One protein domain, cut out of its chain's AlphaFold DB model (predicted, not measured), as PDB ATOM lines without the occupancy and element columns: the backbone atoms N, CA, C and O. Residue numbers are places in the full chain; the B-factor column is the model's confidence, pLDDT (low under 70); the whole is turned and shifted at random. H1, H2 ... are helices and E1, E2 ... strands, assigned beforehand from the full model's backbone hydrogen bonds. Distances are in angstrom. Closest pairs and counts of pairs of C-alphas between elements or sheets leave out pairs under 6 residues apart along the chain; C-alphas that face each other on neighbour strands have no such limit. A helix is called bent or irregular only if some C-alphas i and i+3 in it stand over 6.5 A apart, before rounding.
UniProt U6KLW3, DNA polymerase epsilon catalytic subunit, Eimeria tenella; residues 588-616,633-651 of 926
ATOM      1  N   SER A 588      -3.493  28.185 -42.536       91.19
ATOM      2  CA  SER A 588      -4.475  27.618 -41.611       91.19
ATOM      3  C   SER A 588      -5.788  28.396 -41.694       91.19
ATOM      4  O   SER A 588      -5.812  29.610 -41.478       91.19
ATOM      5  N   PHE A 589      -6.880  27.692 -41.978       91.19
ATOM      6  CA  PHE A 589      -8.232  28.237 -42.048       91.19
ATOM      7  C   PHE A 589      -9.083  27.670 -40.915       91.19
ATOM      8  O   PHE A 589      -9.375  26.473 -40.906       91.19
ATOM      9  N   ALA A 590      -9.508  28.539 -39.997       90.25
ATOM     10  CA  ALA A 590     -10.542  28.241 -39.013       90.25
ATOM     11  C   ALA A 590     -11.914  28.593 -39.610       90.25
ATOM     12  O   ALA A 590     -12.170  29.751 -39.941       90.25
ATOM     13  N   MET A 591     -12.775  27.592 -39.783       88.38
ATOM     14  CA  MET A 591     -14.089  27.736 -40.409       88.38
ATOM     15  C   MET A 591     -15.190  27.915 -39.358       88.38
ATOM     16  O   MET A 591     -15.334  27.102 -38.445       88.38
ATOM     17  N   ASP A 592     -16.010  28.951 -39.524       89.19
ATOM     18  CA  ASP A 592     -17.187  29.194 -38.689       89.19
ATOM     19  C   ASP A 592     -18.367  28.325 -39.158       89.19
ATOM     20  O   ASP A 592     -18.918  28.518 -40.247       89.19
ATOM     21  N   SER A 593     -18.771  27.365 -38.320       87.75
ATOM     22  CA  SER A 593     -19.895  26.467 -38.612       87.75
ATOM     23  C   SER A 593     -21.215  27.213 -38.821       87.75
ATOM     24  O   SER A 593     -22.036  26.750 -39.609       87.75
ATOM     25  N   SER A 594     -21.436  28.343 -38.141       90.69
ATOM     26  CA  SER A 594     -22.693  29.095 -38.243       90.69
ATOM     27  C   SER A 594     -22.831  29.770 -39.612       90.69
ATOM     28  O   SER A 594     -23.874  29.667 -40.259       90.69
ATOM     29  N   LYS A 595     -21.737  30.361 -40.115       90.00
ATOM     30  CA  LYS A 595     -21.662  30.932 -41.469       90.00
ATOM     31  C   LYS A 595     -21.781  29.852 -42.552       90.00
ATOM     32  O   LYS A 595     -22.451  30.079 -43.555       90.00
ATOM     33  N   LEU A 596     -21.189  28.668 -42.354       90.50
ATOM     34  CA  LEU A 596     -21.336  27.548 -43.297       90.50
ATOM     35  C   LEU A 596     -22.779  27.022 -43.377       90.50
ATOM     36  O   LEU A 596     -23.243  26.708 -44.472       90.50
ATOM     37  N   ASP A 597     -23.506  26.973 -42.257       91.75
ATOM     38  CA  ASP A 597     -24.922  26.587 -42.248       91.75
ATOM     39  C   ASP A 597     -25.814  27.611 -42.964       91.75
ATOM     40  O   ASP A 597     -26.693  27.226 -43.738       91.75
ATOM     41  N   LEU A 598     -25.529  28.908 -42.806       91.69
ATOM     42  CA  LEU A 598     -26.182  29.961 -43.589       91.69
ATOM     43  C   LEU A 598     -25.907  29.800 -45.098       91.69
ATOM     44  O   LEU A 598     -26.832  29.876 -45.906       91.69
ATOM     45  N   LEU A 599     -24.663  29.511 -45.498       92.12
ATOM     46  CA  LEU A 599     -24.319  29.268 -46.907       92.12
ATOM     47  C   LEU A 599     -25.003  28.017 -47.481       92.12
ATOM     48  O   LEU A 599     -25.408  28.032 -48.641       92.12
ATOM     49  N   LEU A 600     -25.182  26.953 -46.689       92.38
ATOM     50  CA  LEU A 600     -25.918  25.751 -47.104       92.38
ATOM     51  C   LEU A 600     -27.402  26.036 -47.379       92.38
ATOM     52  O   LEU A 600     -27.959  25.488 -48.335       92.38
ATOM     53  N   GLN A 601     -28.025  26.906 -46.577       92.88
ATOM     54  CA  GLN A 601     -29.400  27.373 -46.786       92.88
ATOM     55  C   GLN A 601     -29.506  28.298 -48.009       92.88
ATOM     56  O   GLN A 601     -30.427  28.160 -48.813       92.88
ATOM     57  N   LEU A 602     -28.544  29.211 -48.185       92.81
ATOM     58  CA  LEU A 602     -28.545  30.199 -49.268       92.81
ATOM     59  C   LEU A 602     -28.073  29.657 -50.627       92.81
ATOM     60  O   LEU A 602     -28.381  30.275 -51.641       92.81
ATOM     61  N   ALA A 603     -27.371  28.520 -50.694       89.88
ATOM     62  CA  ALA A 603     -26.778  27.998 -51.936       89.88
ATOM     63  C   ALA A 603     -27.771  27.878 -53.111       89.88
ATOM     64  O   ALA A 603     -27.419  28.125 -54.262       89.88
ATOM     65  N   GLU A 604     -29.017  27.511 -52.818       88.25
ATOM     66  CA  GLU A 604     -30.069  27.309 -53.815       88.25
ATOM     67  C   GLU A 604     -30.797  28.617 -54.193       88.25
ATOM     68  O   GLU A 604     -30.827  28.928 -55.388       88.25
ATOM     69  N   PRO A 605     -31.259  29.459 -53.241       89.81
ATOM     70  CA  PRO A 605     -31.685  30.834 -53.527       89.81
ATOM     71  C   PRO A 605     -30.652  31.667 -54.302       89.81
ATOM     72  O   PRO A 605     -31.013  32.374 -55.241       89.81
ATOM     73  N   CYS A 606     -29.362  31.561 -53.965       88.31
ATOM     74  CA  CYS A 606     -28.293  32.286 -54.654       88.31
ATOM     75  C   CYS A 606     -28.128  31.840 -56.111       88.31
ATOM     76  O   CYS A 606     -27.927  32.691 -56.976       88.31
ATOM     77  N   LEU A 607     -28.253  30.540 -56.416       85.88
ATOM     78  CA  LEU A 607     -28.221  30.081 -57.809       85.88
ATOM     79  C   LEU A 607     -29.464  30.540 -58.580       85.88
ATOM     80  O   LEU A 607     -29.339  30.974 -59.722       85.88
ATOM     81  N   GLN A 608     -30.652  30.497 -57.967       83.88
ATOM     82  CA  GLN A 608     -31.879  31.012 -58.587       83.88
ATOM     83  C   GLN A 608     -31.764  32.514 -58.898       83.88
ATOM     84  O   GLN A 608     -32.096  32.940 -60.004       83.88
ATOM     85  N   HIS A 609     -31.226  33.304 -57.963       84.88
ATOM     86  CA  HIS A 609     -30.954  34.726 -58.167       84.88
ATOM     87  C   HIS A 609     -29.924  34.962 -59.283       84.88
ATOM     88  O   HIS A 609     -30.162  35.777 -60.172       84.88
ATOM     89  N   PHE A 610     -28.826  34.198 -59.299       83.75
ATOM     90  CA  PHE A 610     -27.818  34.268 -60.357       83.75
ATOM     91  C   PHE A 610     -28.396  33.946 -61.743       83.75
ATOM     92  O   PHE A 610     -28.094  34.650 -62.699       83.75
ATOM     93  N   LEU A 611     -29.251  32.926 -61.873       82.25
ATOM     94  CA  LEU A 611     -29.888  32.574 -63.151       82.25
ATOM     95  C   LEU A 611     -30.899  33.632 -63.625       82.25
ATOM     96  O   LEU A 611     -31.004  33.885 -64.828       82.25
ATOM     97  N   ALA A 612     -31.601  34.287 -62.695       77.19
ATOM     98  CA  ALA A 612     -32.480  35.409 -63.007       77.19
ATOM     99  C   ALA A 612     -31.696  36.637 -63.520       77.19
ATOM    100  O   ALA A 612     -32.103  37.250 -64.509       77.19
ATOM    101  N   ASP A 613     -30.563  36.968 -62.889       70.75
ATOM    102  CA  ASP A 613     -29.736  38.136 -63.229       70.75
ATOM    103  C   ASP A 613     -28.858  37.918 -64.480       70.75
ATOM    104  O   ASP A 613     -28.815  38.762 -65.379       70.75
ATOM    105  N   ALA A 614     -28.227  36.743 -64.613       62.16
ATOM    106  CA  ALA A 614     -27.285  36.421 -65.694       62.16
ATOM    107  C   ALA A 614     -27.896  36.489 -67.109       62.16
ATOM    108  O   ALA A 614     -27.169  36.624 -68.095       62.16
ATOM    109  N   ALA A 615     -29.225  36.428 -67.219       53.41
ATOM    110  CA  ALA A 615     -29.962  36.573 -68.471       53.41
ATOM    111  C   ALA A 615     -30.215  38.038 -68.894       53.41
ATOM    112  O   ALA A 615     -30.906  38.271 -69.887       53.41
ATOM    113  N   GLY A 616     -29.699  39.036 -68.162       50.12
ATOM    114  CA  GLY A 616     -29.741  40.446 -68.569       50.12
ATOM    115  C   GLY A 616     -31.157  41.005 -68.740       50.12
ATOM    116  O   GLY A 616     -31.419  41.738 -69.692       50.12
ATOM    117  N   ALA A 633     -26.049  20.469 -55.665       91.62
ATOM    118  CA  ALA A 633     -25.634  19.297 -54.897       91.62
ATOM    119  C   ALA A 633     -24.113  19.274 -54.646       91.62
ATOM    120  O   ALA A 633     -23.693  19.098 -53.504       91.62
ATOM    121  N   ASP A 634     -23.297  19.537 -55.673       93.75
ATOM    122  CA  ASP A 634     -21.833  19.635 -55.567       93.75
ATOM    123  C   ASP A 634     -21.384  20.767 -54.619       93.75
ATOM    124  O   ASP A 634     -20.529  20.558 -53.754       93.75
ATOM    125  N   ILE A 635     -22.005  21.951 -54.701       93.25
ATOM    126  CA  ILE A 635     -21.730  23.068 -53.782       93.25
ATOM    127  C   ILE A 635     -22.095  22.687 -52.339       93.25
ATOM    128  O   ILE A 635     -21.268  22.852 -51.438       93.25
ATOM    129  N   LYS A 636     -23.296  22.137 -52.104       93.50
ATOM    130  CA  LYS A 636     -23.727  21.693 -50.765       93.50
ATOM    131  C   LYS A 636     -22.797  20.598 -50.218       93.50
ATOM    132  O   LYS A 636     -22.403  20.666 -49.056       93.50
ATOM    133  N   GLN A 637     -22.354  19.648 -51.047       93.94
ATOM    134  CA  GLN A 637     -21.385  18.617 -50.656       93.94
ATOM    135  C   GLN A 637     -20.031  19.218 -50.249       93.94
ATOM    136  O   GLN A 637     -19.487  18.850 -49.206       93.94
ATOM    137  N   LYS A 638     -19.492  20.171 -51.020       91.44
ATOM    138  CA  LYS A 638     -18.231  20.861 -50.694       91.44
ATOM    139  C   LYS A 638     -18.327  21.663 -49.394       91.44
ATOM    140  O   LYS A 638     -17.416  21.585 -48.572       91.44
ATOM    141  N   LEU A 639     -19.437  22.363 -49.161       91.81
ATOM    142  CA  LEU A 639     -19.689  23.081 -47.905       91.81
ATOM    143  C   LEU A 639     -19.784  22.128 -46.697       91.81
ATOM    144  O   LEU A 639     -19.204  22.416 -45.651       91.81
ATOM    145  N   LEU A 640     -20.426  20.962 -46.844       91.00
ATOM    146  CA  LEU A 640     -20.468  19.931 -45.795       91.00
ATOM    147  C   LEU A 640     -19.076  19.354 -45.481       91.00
ATOM    148  O   LEU A 640     -18.739  19.165 -44.313       91.00
ATOM    149  N   LEU A 641     -18.231  19.128 -46.495       88.62
ATOM    150  CA  LEU A 641     -16.838  18.701 -46.288       88.62
ATOM    151  C   LEU A 641     -16.019  19.739 -45.506       88.62
ATOM    152  O   LEU A 641     -15.203  19.358 -44.666       88.62
ATOM    153  N   LEU A 642     -16.253  21.034 -45.751       88.06
ATOM    154  CA  LEU A 642     -15.634  22.111 -44.977       88.06
ATOM    155  C   LEU A 642     -16.173  22.167 -43.542       88.06
ATOM    156  O   LEU A 642     -15.375  22.320 -42.622       88.06
ATOM    157  N   LYS A 643     -17.482  21.967 -43.331       86.38
ATOM    158  CA  LYS A 643     -18.111  21.949 -41.997       86.38
ATOM    159  C   LYS A 643     -17.585  20.817 -41.106       86.38
ATOM    160  O   LYS A 643     -17.391  21.014 -39.910       86.38
ATOM    161  N   ASN A 644     -17.312  19.645 -41.682       83.75
ATOM    162  CA  ASN A 644     -16.888  18.451 -40.940       83.75
ATOM    163  C   ASN A 644     -15.490  18.554 -40.287       83.75
ATOM    164  O   ASN A 644     -15.108  17.663 -39.529       83.75
ATOM    165  N   LYS A 645     -14.713  19.610 -40.565       78.69
ATOM    166  CA  LYS A 645     -13.444  19.914 -39.885       78.69
ATOM    167  C   LYS A 645     -13.376  21.410 -39.588       78.69
ATOM    168  O   LYS A 645     -13.440  22.214 -40.505       78.69
ATOM    169  N   GLN A 646     -13.184  21.793 -38.328       71.75
ATOM    170  CA  GLN A 646     -13.087  23.215 -37.964       71.75
ATOM    171  C   GLN A 646     -11.821  23.885 -38.516       71.75
ATOM    172  O   GLN A 646     -11.892  25.018 -38.977       71.75
ATOM    173  N   ASN A 647     -10.684  23.181 -38.507       82.81
ATOM    174  CA  ASN A 647      -9.400  23.710 -38.966       82.81
ATOM    175  C   ASN A 647      -8.899  22.942 -40.195       82.81
ATOM    176  O   ASN A 647      -8.769  21.715 -40.160       82.81
ATOM    177  N   HIS A 648      -8.568  23.673 -41.260       85.94
ATOM    178  CA  HIS A 648      -8.007  23.132 -42.499       85.94
ATOM    179  C   HIS A 648      -6.642  23.759 -42.790       85.94
ATOM    180  O   HIS A 648      -6.504  24.976 -42.741       85.94
ATOM    181  N   LEU A 649      -5.648  22.939 -43.141       90.75
ATOM    182  CA  LEU A 649      -4.335  23.399 -43.608       90.75
ATOM    183  C   LEU A 649      -4.261  23.225 -45.132       90.75
ATOM    184  O   LEU A 649      -4.004  22.122 -45.623       90.75
ATOM    185  N   LEU A 650      -4.535  24.297 -45.873       90.50
ATOM    186  CA  LEU A 650      -4.758  24.276 -47.322       90.50
ATOM    187  C   LEU A 650      -3.994  25.403 -48.022       90.50
ATOM    188  O   LEU A 650      -3.655  26.415 -47.419       90.50
ATOM    189  N   ASN A 651      -3.746  25.239 -49.318       92.69
ATOM    190  CA  ASN A 651      -3.223  26.316 -50.152       92.69
ATOM    191  C   ASN A 651      -4.326  27.376 -50.382       92.69
ATOM    192  O   ASN A 651      -5.441  26.999 -50.758       92.69
TER     193      ASN A 651
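AT A GLANCE: This is residues 588 to 616 and 633 to 651 of the 926 residues of the protein "DNA polymerase epsilon catalytic subunit" of Eimeria tenella (UniProt U6KLW3). A two-stranded antiparallel ribbon, E1 and E2, sits at one end of two helical stretches side by side, H2 and the first arm of the bent helix H1; past their other end, residues 605 to 616 stick out as an arm. The printed part has 48 residues, in the order E1, H1, H2, E2, with the class mostly helix. It is loose, with a radius of gyration of the C-alphas of 13.1 A, and elongated, spanning 39 by 22 by 16 A.

HOW THE PARTS SIT: Look first at E1, residues 588 to 590, and E2, residues 647 to 650, antiparallel neighbours at 146 degrees. There N 589 and O 648 are 2.8 A apart and N 648 and O 589 2.9 A, both within hydrogen-bond range. Next find H1, residues 593 to 614, assigned as one helix by its hydrogen bonds but bent: C-alphas 601 and 604 are 7.1 A apart. Its arms H1a, residues 593 to 601, and H1b, residues 604 to 614, stand at a steep tilt of 57 degrees. H1a touches H2, residues 633 to 643, at a shallow tilt of 9 degrees, opposite ways; their closest C-alphas, of Leu 600 and Lys 636, are 5.9 A apart. H1b and H2 are apart. In H1a, H1b and H2 every O i to N i+4 pair is within hydrogen-bond range.

IN THESE COORDINATES: Find C-alpha 588 at (-4.475, 27.618, -41.611), where E1 begins its 6.6 A. H1a runs 12.6 A from C-alpha 593 at (-19.895, 26.467, -38.612); H1b and H2 each run 15.2 A. E2 covers 9.6 A and ends at C-alpha 650, (-4.758, 24.276, -47.322).

THE WHOLE: The farthest C-alphas, of Gly 616 and Asn 647, are 39.6 A apart. Residues 617 to 632 are not printed; C-alphas 616 and 633 across this cut are 25.5 A apart. The links E1 to H1 and H2 to E2 are tight. Confidence is low, with pLDDT under 70, at residues 614 to 616.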